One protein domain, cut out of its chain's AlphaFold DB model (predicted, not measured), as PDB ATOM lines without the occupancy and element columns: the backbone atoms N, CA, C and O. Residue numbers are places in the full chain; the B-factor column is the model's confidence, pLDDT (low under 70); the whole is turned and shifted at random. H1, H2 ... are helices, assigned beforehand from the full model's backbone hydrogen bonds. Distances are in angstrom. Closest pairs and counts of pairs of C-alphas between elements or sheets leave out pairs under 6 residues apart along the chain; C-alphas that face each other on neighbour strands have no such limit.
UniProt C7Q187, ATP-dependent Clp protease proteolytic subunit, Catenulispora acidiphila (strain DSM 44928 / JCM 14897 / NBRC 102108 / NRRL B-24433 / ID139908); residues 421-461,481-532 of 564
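This is residues 421 to 461 and 481 to 532 of the 564 residues of the protein "ATP-dependent Clp protease proteolytic subunit" of Catenulispora acidiphila (strain DSM 44928 / JCM 14897 / NBRC 102108 / NRRL B-24433 / ID139908) (UniProt C7Q187). A helical hairpin, the long H4 side by side with the shorter H3, makes one side of this domain, and two short helices, H1 and H2, lie separately on the other side, with much of the body made of loops. Residues 421 to 434 pass round the outside, while residues 481 to 492 loop through the middle between the hairpin and the two short helices. The printed part has 93 residues with four named helices, in the order H1, H2, H3, H4, and no named strand. The class is all helix, though under half of the residues, 43 of 93, are in named elements. The whole is compact, with a radius of gyration of the C-alphas of 12.5 A and spans of 41 by 28 by 21 A.

Residues 421 to 434 hold no named element. H1 is residues 435 to 441, with C-alpha 435 at (275.058, 206.352, 197.878). H2 is residues 446 to 452, with C-alpha 446 at (287.005, 195.386, 190.010). Residues 481 to 492, after the cut, again hold no named element. H3 is residues 493 to 502 and measures 14.3 A from first to last C-alpha. H4 is residues 513 to 531, the longest helix at 28.3 A, and its last C-alpha, 531, is at (279.164, 226.867, 183.835).

H3 and H4 form a helical hairpin: they touch, and the closest C-alphas are those of Cys 496 and Leu 520, 5.2 A apart. Their lines stand at a shallow tilt of 26 degrees, opposite ways. H4 touches H3 with residues 517 to 524 alone. H1 is close to H3 but not clearly touching it, with the closest C-alphas, those of Gly 435 and Ala 495, 7.1 A apart. These two stand at a steep tilt of 61 degrees, opposite ways. H2 touches no helix; it is apart from H1, H3 and H4. H1 and H4 are apart too. Residues 428 to 429 pair with residues 491 to 492, parallel, a short pairing between the two long unnamed stretches. In H1, H2 and H3 every O i to N i+4 pair is within hydrogen-bond range; in H4 it is 12 of 15.

The two C-alphas farthest apart are those of Glu 459 and Ser 532, 41.5 A. Residues 462 to 480 are cut out, and C-alphas 461 and 481 are 15.3 A apart across the cut, which falls in the link from H2 to H3. The link from H1 to H2 is tight, with 4 residues, and the link from H3 to H4 is short, with 10. The mean pLDDT of the printed part is 75.3; 27 residues are under 70, among them residues 421 to 424, 437 to 444, 456 to 461 and 528 to 532.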
ATOM      1  N   LEU A 421     292.916 207.027 194.327       62.62
ATOM      2  CA  LEU A 421     292.907 206.988 192.867       62.62
ATOM      3  C   LEU A 421     293.540 208.268 192.285       62.62
ATOM      4  O   LEU A 421     293.358 209.352 192.852       62.62
ATOM      5  N   PRO A 422     294.245 208.185 191.140       57.03
ATOM      6  CA  PRO A 422     294.601 209.365 190.362       57.03
ATOM      7  C   PRO A 422     293.356 210.189 190.014       57.03
ATOM      8  O   PRO A 422     292.282 209.633 189.809       57.03
ATOM      9  N   VAL A 423     293.508 211.510 189.937       59.12
ATOM     10  CA  VAL A 423     292.451 212.415 189.460       59.12
ATOM     11  C   VAL A 423     292.184 212.146 187.976       59.12
ATOM     12  O   VAL A 423     293.132 212.033 187.192       59.12
ATOM     13  N   HIS A 424     290.912 212.079 187.582       65.62
ATOM     14  CA  HIS A 424     290.474 211.926 186.195       65.62
ATOM     15  C   HIS A 424     289.324 212.897 185.890       65.62
ATOM     16  O   HIS A 424     288.444 213.103 186.717       65.62
ATOM     17  N   HIS A 425     289.332 213.496 184.698       72.56
ATOM     18  CA  HIS A 425     288.296 214.443 184.275       72.56
ATOM     19  C   HIS A 425     287.099 213.711 183.658       72.56
ATOM     20  O   HIS A 425     287.275 212.798 182.846       72.56
ATOM     21  N   THR A 426     285.891 214.137 184.020       75.19
ATOM     22  CA  THR A 426     284.607 213.620 183.518       75.19
ATOM     23  C   THR A 426     283.571 214.730 183.500       75.19
ATOM     24  O   THR A 426     283.653 215.645 184.316       75.19
ATOM     25  N   ASP A 427     282.525 214.573 182.690       78.69
ATOM     26  CA  ASP A 427     281.301 215.367 182.835       78.69
ATOM     27  C   ASP A 427     280.746 215.280 184.273       78.69
ATOM     28  O   ASP A 427     281.003 214.318 185.004       78.69
ATOM     29  N   THR A 428     279.941 216.260 184.681       84.00
ATOM     30  CA  THR A 428     279.366 216.334 186.033       84.00
ATOM     31  C   THR A 428     277.843 216.436 186.006       84.00
ATOM     32  O   THR A 428     277.266 216.984 185.069       84.00
ATOM     33  N   VAL A 429     277.169 215.937 187.046       86.56
ATOM     34  CA  VAL A 429     275.708 216.038 187.206       86.56
ATOM     35  C   VAL A 429     275.311 216.413 188.634       86.56
ATOM     36  O   VAL A 429     275.655 215.713 189.588       86.56
ATOM     37  N   ASP A 430     274.503 217.466 188.790       83.06
ATOM     38  CA  ASP A 430     273.852 217.787 190.068       83.06
ATOM     39  C   ASP A 430     272.448 217.164 190.108       83.06
ATOM     40  O   ASP A 430     271.452 217.729 189.655       83.06
ATOM     41  N   THR A 431     272.381 215.911 190.560       81.75
ATOM     42  CA  THR A 431     271.127 215.152 190.707       81.75
ATOM     43  C   THR A 431     271.093 214.459 192.066       81.75
ATOM     44  O   THR A 431     272.162 214.136 192.591       81.75
ATOM     45  N   PRO A 432     269.905 214.172 192.638       80.75
ATOM     46  CA  PRO A 432     269.799 213.463 193.909       80.75
ATOM     47  C   PRO A 432     270.630 212.173 193.936       80.75
ATOM     48  O   PRO A 432     270.603 211.368 192.995       80.75
ATOM     49  N   TRP A 433     271.380 211.999 195.023       80.38
ATOM     50  CA  TRP A 433     272.338 210.914 195.189       80.38
ATOM     51  C   TRP A 433     272.024 210.055 196.410       80.38
ATOM     52  O   TRP A 433     272.198 210.479 197.551       80.38
ATOM     53  N   ASP A 434     271.623 208.817 196.145       79.56
ATOM     54  CA  ASP A 434     271.558 207.747 197.132       79.56
ATOM     55  C   ASP A 434     272.825 206.891 196.983       79.56
ATOM     56  O   ASP A 434     272.956 206.113 196.039       79.56
ATOM     57  N   GLY A 435     273.789 207.085 197.888       72.50
ATOM     58  CA  GLY A 435     275.058 206.352 197.878       72.50
ATOM     59  C   GLY A 435     274.882 204.836 198.035       72.50
ATOM     60  O   GLY A 435     275.399 204.098 197.195       72.50
ATOM     61  N   PRO A 436     274.158 204.350 199.062       70.81
ATOM     62  CA  PRO A 436     273.832 202.934 199.216       70.81
ATOM     63  C   PRO A 436     273.139 202.310 197.998       70.81
ATOM     64  O   PRO A 436     273.585 201.261 197.537       70.81
ATOM     65  N   ALA A 437     272.104 202.946 197.435       69.81
ATOM     66  CA  ALA A 437     271.413 202.407 196.262       69.81
ATOM     67  C   ALA A 437     272.278 202.470 194.994       69.81
ATOM     68  O   ALA A 437     272.240 201.543 194.187       69.81
ATOM     69  N   ALA A 438     273.099 203.514 194.827       69.88
ATOM     70  CA  ALA A 438     274.064 203.586 193.733       69.88
ATOM     71  C   ALA A 438     275.085 202.442 193.819       69.88
ATOM     72  O   ALA A 438     275.316 201.777 192.816       69.88
ATOM     73  N   VAL A 439     275.643 202.161 195.003       68.00
ATOM     74  CA  VAL A 439     276.580 201.040 195.212       68.00
ATOM     75  C   VAL A 439     275.902 199.690 194.986       68.00
ATOM     76  O   VAL A 439     276.476 198.836 194.319       68.00
ATOM     77  N   ALA A 440     274.669 199.503 195.462       69.25
ATOM     78  CA  ALA A 440     273.902 198.279 195.218       69.25
ATOM     79  C   ALA A 440     273.546 198.064 193.732       69.25
ATOM     80  O   ALA A 440     273.329 196.929 193.312       69.25
ATOM     81  N   ALA A 441     273.490 199.137 192.936       68.62
ATOM     82  CA  ALA A 441     273.242 199.094 191.496       68.62
ATOM     83  C   ALA A 441     274.523 198.997 190.640       68.62
ATOM     84  O   ALA A 441     274.423 198.775 189.431       68.62
ATOM     85  N   MET A 442     275.716 199.166 191.223       68.12
ATOM     86  CA  MET A 442     276.979 199.060 190.489       68.12
ATOM     87  C   MET A 442     277.329 197.594 190.185       68.12
ATOM     88  O   MET A 442     277.183 196.728 191.049       68.12
ATOM     89  N   PRO A 443     277.856 197.291 188.984       69.25
ATOM     90  CA  PRO A 443     278.491 196.007 188.717       69.25
ATOM     91  C   PRO A 443     279.607 195.721 189.727       69.25
ATOM     92  O   PRO A 443     280.492 196.554 189.923       69.25
ATOM     93  N   ASN A 444     279.619 194.515 190.303       67.31
ATOM     94  CA  ASN A 444     280.708 194.029 191.157       67.31
ATOM     95  C   ASN A 444     281.932 193.599 190.314       67.31
ATOM     96  O   ASN A 444     282.397 192.460 190.379       67.31
ATOM     97  N   ASP A 445     282.395 194.500 189.446       70.81
ATOM     98  CA  ASP A 445     283.593 194.356 188.622       70.81
ATOM     99  C   ASP A 445     284.704 195.255 189.175       70.81
ATOM    100  O   ASP A 445     284.496 196.442 189.434       70.81
ATOM    101  N   ASP A 446     285.904 194.694 189.338       60.69
ATOM    102  CA  ASP A 446     287.005 195.386 190.010       60.69
ATOM    103  C   ASP A 446     287.433 196.662 189.277       60.69
ATOM    104  O   ASP A 446     287.942 197.570 189.924       60.69
ATOM    105  N   LYS A 447     287.262 196.760 187.950       65.06
ATOM    106  CA  LYS A 447     287.605 197.972 187.189       65.06
ATOM    107  C   LYS A 447     286.567 199.061 187.402       65.06
ATOM    108  O   LYS A 447     286.942 200.199 187.656       65.06
ATOM    109  N   VAL A 448     285.286 198.692 187.373       68.50
ATOM    110  CA  VAL A 448     284.172 199.610 187.644       68.50
ATOM    111  C   VAL A 448     284.287 200.162 189.066       68.50
ATOM    112  O   VAL A 448     284.261 201.374 189.261       68.50
ATOM    113  N   LEU A 449     284.530 199.300 190.056       71.88
ATOM    114  CA  LEU A 449     284.727 199.713 191.449       71.88
ATOM    115  C   LEU A 449     285.992 200.572 191.632       71.88
ATOM    116  O   LEU A 449     285.943 201.577 192.337       71.88
ATOM    117  N   ARG A 450     287.097 200.248 190.940       71.62
ATOM    118  CA  ARG A 450     288.316 201.086 190.868       71.62
ATOM    119  C   ARG A 450     288.144 202.389 190.080       71.62
ATOM    120  O   ARG A 450     289.102 203.148 190.020       71.62
ATOM    121  N   TYR A 451     286.996 202.634 189.455       71.06
ATOM    122  CA  TYR A 451     286.694 203.896 188.783       71.06
ATOM    123  C   TYR A 451     285.700 204.725 189.600       71.06
ATOM    124  O   TYR A 451     285.889 205.917 189.802       71.06
ATOM    125  N   CYS A 452     284.639 204.094 190.108       77.19
ATOM    126  CA  CYS A 452     283.547 204.792 190.778       77.19
ATOM    127  C   CYS A 452     283.848 205.214 192.227       77.19
ATOM    128  O   CYS A 452     283.049 205.959 192.796       77.19
ATOM    129  N   HIS A 453     284.951 204.750 192.830       82.69
ATOM    130  CA  HIS A 453     285.292 204.978 194.237       82.69
ATOM    131  C   HIS A 453     286.638 205.681 194.442       82.69
ATOM    132  O   HIS A 453     287.671 205.116 194.117       82.69
ATOM    133  N   ALA A 454     286.661 206.831 195.123       77.06
ATOM    134  CA  ALA A 454     287.896 207.611 195.311       77.06
ATOM    135  C   ALA A 454     288.996 206.915 196.159       77.06
ATOM    136  O   ALA A 454     290.152 207.346 196.155       77.06
ATOM    137  N   TRP A 455     288.653 205.835 196.875       79.56
ATOM    138  CA  TRP A 455     289.566 205.019 197.683       79.56
ATOM    139  C   TRP A 455     289.194 203.531 197.622       79.56
ATOM    140  O   TRP A 455     288.011 203.188 197.582       79.56
ATOM    141  N   MET A 456     290.204 202.658 197.658       67.94
ATOM    142  CA  MET A 456     290.099 201.194 197.682       67.94
ATOM    143  C   MET A 456     291.181 200.645 198.631       67.94
ATOM    144  O   MET A 456     292.335 201.055 198.518       67.94
ATOM    145  N   SER A 457     290.843 199.719 199.537       61.28
ATOM    146  CA  SER A 457     291.839 199.039 200.384       61.28
ATOM    147  C   SER A 457     292.615 197.953 199.624       61.28
ATOM    148  O   SER A 457     292.155 197.455 198.592       61.28
ATOM    149  N   ASP A 458     293.780 197.563 200.157       52.88
ATOM    150  CA  ASP A 458     294.606 196.498 199.572       52.88
ATOM    151  C   ASP A 458     293.940 195.120 199.748       52.88
ATOM    152  O   ASP A 458     293.970 194.311 198.820       52.88
ATOM    153  N   GLU A 459     293.287 194.858 200.891       49.50
ATOM    154  CA  GLU A 459     292.559 193.602 201.138       49.50
ATOM    155  C   GLU A 459     291.392 193.434 200.154       49.50
ATOM    156  O   GLU A 459     291.245 192.404 199.494       49.50
ATOM    157  N   ALA A 460     290.605 194.495 199.953       49.28
ATOM    158  CA  ALA A 460     289.424 194.462 199.094       49.28
ATOM    159  C   ALA A 460     289.750 194.630 197.589       49.28
ATOM    160  O   ALA A 460     288.853 194.842 196.767       49.28
ATOM    161  N   ALA A 461     291.035 194.533 197.229       43.75
ATOM    162  CA  ALA A 461     291.528 194.294 195.875       43.75
ATOM    163  C   ALA A 461     292.091 192.866 195.686       43.75
ATOM    164  O   ALA A 461     292.477 192.528 194.564       43.75
ATOM    165  N   PHE A 481     284.301 205.838 198.622       83.12
ATOM    166  CA  PHE A 481     283.405 206.970 198.312       83.12
ATOM    167  C   PHE A 481     282.845 206.881 196.885       83.12
ATOM    168  O   PHE A 481     283.539 207.290 195.949       83.12
ATOM    169  N   PRO A 482     281.629 206.328 196.681       82.69
ATOM    170  CA  PRO A 482     281.012 206.238 195.365       82.69
ATOM    171  C   PRO A 482     280.614 207.633 194.870       82.69
ATOM    172  O   PRO A 482     279.888 208.342 195.565       82.69
ATOM    173  N   HIS A 483     281.069 208.014 193.678       87.81
ATOM    174  CA  HIS A 483     280.762 209.321 193.076       87.81
ATOM    175  C   HIS A 483     280.375 209.257 191.587       87.81
ATOM    176  O   HIS A 483     279.783 210.203 191.072       87.81
ATOM    177  N   HIS A 484     280.584 208.118 190.924       85.00
ATOM    178  CA  HIS A 484     280.032 207.806 189.599       85.00
ATOM    179  C   HIS A 484     278.957 206.718 189.694       85.00
ATOM    180  O   HIS A 484     279.052 205.847 190.553       85.00
ATOM    181  N   LYS A 485     277.961 206.714 188.792       77.12
ATOM    182  CA  LYS A 485     276.980 205.604 188.681       77.12
ATOM    183  C   LYS A 485     277.474 204.439 187.813       77.12
ATOM    184  O   LYS A 485     276.961 203.333 187.935       77.12
ATOM    185  N   THR A 486     278.437 204.693 186.927       75.88
ATOM    186  CA  THR A 486     278.997 203.740 185.958       75.88
ATOM    187  C   THR A 486     280.465 204.074 185.683       75.88
ATOM    188  O   THR A 486     280.863 205.232 185.815       75.88
ATOM    189  N   GLU A 487     281.257 203.095 185.237       76.12
ATOM    190  CA  GLU A 487     282.606 203.334 184.695       76.12
ATOM    191  C   GLU A 487     282.536 204.356 183.544       76.12
ATOM    192  O   GLU A 487     281.689 204.233 182.655       76.12
ATOM    193  N   GLY A 488     283.369 205.399 183.592       69.75
ATOM    194  CA  GLY A 488     283.373 206.486 182.604       69.75
ATOM    195  C   GLY A 488     282.119 207.375 182.572       69.75
ATOM    196  O   GLY A 488     281.978 208.170 181.647       69.75
ATOM    197  N   GLY A 489     281.187 207.232 183.523       78.81
ATOM    198  CA  GLY A 489     279.989 208.078 183.607       78.81
ATOM    199  C   GLY A 489     280.273 209.466 184.197       78.81
ATOM    200  O   GLY A 489     281.372 209.705 184.695       78.81
ATOM    201  N   PRO A 490     279.287 210.378 184.225       83.38
ATOM    202  CA  PRO A 490     279.461 211.676 184.863       83.38
ATOM    203  C   PRO A 490     279.569 211.553 186.391       83.38
ATOM    204  O   PRO A 490     278.888 210.719 187.005       83.38
ATOM    205  N   ALA A 491     280.411 212.382 187.005       86.94
ATOM    206  CA  ALA A 491     280.546 212.485 188.456       86.94
ATOM    207  C   ALA A 491     279.334 213.210 189.056       86.94
ATOM    208  O   ALA A 491     278.869 214.221 188.529       86.94
ATOM    209  N   ASN A 492     278.802 212.709 190.167       90.31
ATOM    210  CA  ASN A 492     277.676 213.336 190.846       90.31
ATOM    211  C   ASN A 492     278.157 214.311 191.933       90.31
ATOM    212  O   ASN A 492     278.857 213.924 192.867       90.31
ATOM    213  N   LEU A 493     277.739 215.576 191.847       89.19
ATOM    214  CA  LEU A 493     278.242 216.633 192.733       89.19
ATOM    215  C   LEU A 493     277.761 216.483 194.181       89.19
ATOM    216  O   LEU A 493     278.533 216.701 195.116       89.19
ATOM    217  N   ALA A 494     276.519 216.036 194.388       86.25
ATOM    218  CA  ALA A 494     276.022 215.690 195.717       86.25
ATOM    219  C   ALA A 494     276.810 214.515 196.329       86.25
ATOM    220  O   ALA A 494     277.074 214.521 197.532       86.25
ATOM    221  N   ALA A 495     277.257 213.555 195.514       86.12
ATOM    222  CA  ALA A 495     278.120 212.456 195.941       86.12
ATOM    223  C   ALA A 495     279.519 212.931 196.358       86.12
ATOM    224  O   ALA A 495     279.989 212.564 197.436       86.12
ATOM    225  N   CYS A 496     280.161 213.786 195.553       88.69
ATOM    226  CA  CYS A 496     281.484 214.335 195.856       88.69
ATOM    227  C   CYS A 496     281.472 215.159 197.153       88.69
ATOM    228  O   CYS A 496     282.265 214.894 198.058       88.69
ATOM    229  N   ARG A 497     280.502 216.076 197.303       90.19
ATOM    230  CA  ARG A 497     280.285 216.867 198.534       90.19
ATOM    231  C   ARG A 497     280.048 215.965 199.756       90.19
ATOM    232  O   ARG A 497     280.604 216.201 200.828       90.19
ATOM    233  N   ASN A 498     279.258 214.901 199.599       85.06
ATOM    234  CA  ASN A 498     278.971 213.934 200.661       85.06
ATOM    235  C   ASN A 498     280.206 213.106 201.069       85.06
ATOM    236  O   ASN A 498     280.406 212.853 202.258       85.06
ATOM    237  N   GLY A 499     281.040 212.713 200.101       85.00
ATOM    238  CA  GLY A 499     282.308 212.031 200.349       85.00
ATOM    239  C   GLY A 499     283.286 212.912 201.126       85.00
ATOM    240  O   GLY A 499     283.784 212.486 202.166       85.00
ATOM    241  N   LEU A 500     283.471 214.166 200.698       87.12
ATOM    242  CA  LEU A 500     284.307 215.155 201.395       87.12
ATOM    243  C   LEU A 500     283.850 215.377 202.845       87.12
ATOM    244  O   LEU A 500     284.661 215.292 203.764       87.12
ATOM    245  N   ALA A 501     282.545 215.544 203.085       83.88
ATOM    246  CA  ALA A 501     281.997 215.715 204.436       83.88
ATOM    247  C   ALA A 501     282.223 214.501 205.366       83.88
ATOM    248  O   ALA A 501     282.222 214.642 206.589       83.88
ATOM    249  N   ARG A 502     282.410 213.299 204.805       83.25
ATOM    250  CA  ARG A 502     282.610 212.039 205.548       83.25
ATOM    251  C   ARG A 502     284.077 211.604 205.622       83.25
ATOM    252  O   ARG A 502     284.417 210.766 206.457       83.25
ATOM    253  N   LEU A 503     284.950 212.186 204.803       83.31
ATOM    254  CA  LEU A 503     286.375 211.866 204.723       83.31
ATOM    255  C   LEU A 503     287.127 212.003 206.065       83.31
ATOM    256  O   LEU A 503     287.843 211.053 206.406       83.31
ATOM    257  N   PRO A 504     286.944 213.065 206.884       82.81
ATOM    258  CA  PRO A 504     287.658 213.200 208.157       82.81
ATOM    259  C   PRO A 504     287.386 212.045 209.130       82.81
ATOM    260  O   PRO A 504     288.317 211.534 209.753       82.81
ATOM    261  N   GLY A 505     286.125 211.596 209.205       74.75
ATOM    262  CA  GLY A 505     285.663 210.506 210.074       74.75
ATOM    263  C   GLY A 505     285.804 209.097 209.486       74.75
ATOM    264  O   GLY A 505     285.389 208.130 210.123       74.75
ATOM    265  N   SER A 506     286.358 208.957 208.281       79.94
ATOM    266  CA  SER A 506     286.563 207.655 207.640       79.94
ATOM    267  C   SER A 506     287.743 206.882 208.252       79.94
ATOM    268  O   SER A 506     288.694 207.474 208.767       79.94
ATOM    269  N   LYS A 507     287.713 205.543 208.137       75.19
ATOM    270  CA  LYS A 507     288.828 204.653 208.531       75.19
ATOM    271  C   LYS A 507     289.986 204.621 207.511       75.19
ATOM    272  O   LYS A 507     290.871 203.779 207.627       75.19
ATOM    273  N   ILE A 508     289.972 205.500 206.506       75.50
ATOM    274  CA  ILE A 508     291.068 205.660 205.540       75.50
ATOM    275  C   ILE A 508     292.318 206.140 206.299       75.50
ATOM    276  O   ILE A 508     292.174 206.988 207.183       75.50
ATOM    277  N   PRO A 509     293.533 205.647 205.995       77.94
ATOM    278  CA  PRO A 509     294.751 206.148 206.628       77.94
ATOM    279  C   PRO A 509     294.911 207.658 206.419       77.94
ATOM    280  O   PRO A 509     294.717 208.157 205.312       77.94
ATOM    281  N   ASP A 510     295.314 208.397 207.457       76.44
ATOM    282  CA  ASP A 510     295.438 209.864 207.376       76.44
ATOM    283  C   ASP A 510     296.452 210.331 206.311       76.44
ATOM    284  O   ASP A 510     296.339 211.441 205.802       76.44
ATOM    285  N   SER A 511     297.398 209.471 205.916       72.69
ATOM    286  CA  SER A 511     298.313 209.692 204.786       72.69
ATOM    287  C   SER A 511     297.633 209.674 203.414       72.69
ATOM    288  O   SER A 511     298.125 210.309 202.488       72.69
ATOM    289  N   ASP A 512     296.527 208.940 203.274       74.06
ATOM    290  CA  ASP A 512     295.815 208.753 202.005       74.06
ATOM    291  C   ASP A 512     294.616 209.709 201.870       74.06
ATOM    292  O   ASP A 512     294.202 210.019 200.750       74.06
ATOM    293  N   LYS A 513     294.088 210.236 202.991       83.00
ATOM    294  CA  LYS A 513     292.974 211.206 202.999       83.00
ATOM    295  C   LYS A 513     293.207 212.419 202.074       83.00
ATOM    296  O   LYS A 513     292.307 212.679 201.278       83.00
ATOM    297  N   PRO A 514     294.373 213.103 202.054       83.31
ATOM    298  CA  PRO A 514     294.591 214.257 201.170       83.31
ATOM    299  C   PRO A 514     294.493 213.925 199.672       83.31
ATOM    300  O   PRO A 514     294.092 214.760 198.863       83.31
ATOM    301  N   GLY A 515     294.839 212.693 199.280       78.88
ATOM    302  CA  GLY A 515     294.696 212.236 197.898       78.88
ATOM    303  C   GLY A 515     293.234 212.001 197.509       78.88
ATOM    304  O   GLY A 515     292.817 212.352 196.405       78.88
ATOM    305  N   VAL A 516     292.439 211.462 198.438       83.25
ATOM    306  CA  VAL A 516     290.989 211.253 198.279       83.25
ATOM    307  C   VAL A 516     290.238 212.589 198.249       83.25
ATOM    308  O   VAL A 516     289.342 212.770 197.426       83.25
ATOM    309  N   GLU A 517     290.638 213.539 199.095       87.19
ATOM    310  CA  GLU A 517     290.132 214.917 199.111       87.19
ATOM    311  C   GLU A 517     290.341 215.595 197.754       87.19
ATOM    312  O   GLU A 517     289.381 216.019 197.113       87.19
ATOM    313  N   LYS A 518     291.586 215.592 197.260       83.94
ATOM    314  CA  LYS A 518     291.953 216.165 195.959       83.94
ATOM    315  C   LYS A 518     291.191 215.535 194.787       83.94
ATOM    316  O   LYS A 518     290.863 216.232 193.831       83.94
ATOM    317  N   HIS A 519     290.914 214.233 194.851       85.81
ATOM    318  CA  HIS A 519     290.145 213.514 193.834       85.81
ATOM    319  C   HIS A 519     288.675 213.955 193.799       85.81
ATOM    320  O   HIS A 519     288.164 214.307 192.740       85.81
ATOM    321  N   LEU A 520     288.004 214.001 194.955       89.00
ATOM    322  CA  LEU A 520     286.603 214.429 195.030       89.00
ATOM    323  C   LEU A 520     286.430 215.928 194.743       89.00
ATOM    324  O   LEU A 520     285.436 216.308 194.125       89.00
ATOM    325  N   GLN A 521     287.389 216.765 195.152       87.94
ATOM    326  CA  GLN A 521     287.368 218.204 194.888       87.94
ATOM    327  C   GLN A 521     287.528 218.517 193.394       87.94
ATOM    328  O   GLN A 521     286.793 219.350 192.877       87.94
ATOM    329  N   ALA A 522     288.391 217.800 192.665       84.00
ATOM    330  CA  ALA A 522     288.580 218.026 191.229       84.00
ATOM    331  C   ALA A 522     287.284 217.855 190.408       84.00
ATOM    332  O   ALA A 522     287.057 218.605 189.461       84.00
ATOM    333  N   HIS A 523     286.400 216.929 190.800       88.00
ATOM    334  CA  HIS A 523     285.076 216.784 190.186       88.00
ATOM    335  C   HIS A 523     284.109 217.931 190.519       88.00
ATOM    336  O   HIS A 523     283.169 218.157 189.762       88.00
ATOM    337  N   LEU A 524     284.301 218.646 191.632       86.38
ATOM    338  CA  LEU A 524     283.561 219.879 191.914       86.38
ATOM    339  C   LEU A 524     284.118 221.033 191.070       86.38
ATOM    340  O   LEU A 524     283.355 221.714 190.394       86.38
ATOM    341  N   ASP A 525     285.446 221.169 191.016       84.75
ATOM    342  CA  ASP A 525     286.125 222.200 190.225       84.75
ATOM    343  C   ASP A 525     285.821 222.075 188.716       84.75
ATOM    344  O   ASP A 525     285.825 223.068 187.992       84.75
ATOM    345  N   ASP A 526     285.591 220.861 188.207       80.88
ATOM    346  CA  ASP A 526     285.197 220.624 186.811       80.88
ATOM    347  C   ASP A 526     283.748 221.046 186.510       80.88
ATOM    348  O   ASP A 526     283.468 221.467 185.386       80.88
ATOM    349  N   ALA A 527     282.845 221.022 187.498       75.62
ATOM    350  CA  ALA A 527     281.500 221.574 187.336       75.62
ATOM    351  C   ALA A 527     281.537 223.102 187.226       75.62
ATOM    352  O   ALA A 527     280.935 223.659 186.306       75.62
ATOM    353  N   ASP A 528     282.310 223.764 188.089       64.62
ATOM    354  CA  ASP A 528     282.447 225.226 188.089       64.62
ATOM    355  C   ASP A 528     283.062 225.745 186.770       64.62
ATOM    356  O   ASP A 528     282.686 226.809 186.277       64.62
ATOM    357  N   LYS A 529     283.939 224.955 186.127       62.06
ATOM    358  CA  LYS A 529     284.459 225.227 184.768       62.06
ATOM    359  C   LYS A 529     283.425 225.003 183.658       62.06
ATOM    360  O   LYS A 529     283.571 225.572 182.579       62.06
ATOM    361  N   SER A 530     282.411 224.166 183.884       51.34
ATOM    362  CA  SER A 530     281.382 223.853 182.878       51.34
ATOM    363  C   SER A 530     280.290 224.928 182.770       51.34
ATOM    364  O   SER A 530     279.744 225.122 181.684       51.34
ATOM    365  N   ASP A 531     280.040 225.682 183.849       48.56
ATOM    366  CA  ASP A 531     279.164 226.867 183.835       48.56
ATOM    367  C   ASP A 531     279.860 228.103 183.220       48.56
ATOM    368  O   ASP A 531     279.199 228.971 182.639       48.56
ATOM    369  N   SER A 532     281.198 228.172 183.250       40.78
ATOM    370  CA  SER A 532     281.969 229.126 182.440       40.78
ATOM    371  C   SER A 532     282.084 228.637 180.991       40.78
ATOM    372  O   SER A 532     283.093 228.060 180.591       40.78
TER     373      SER A 532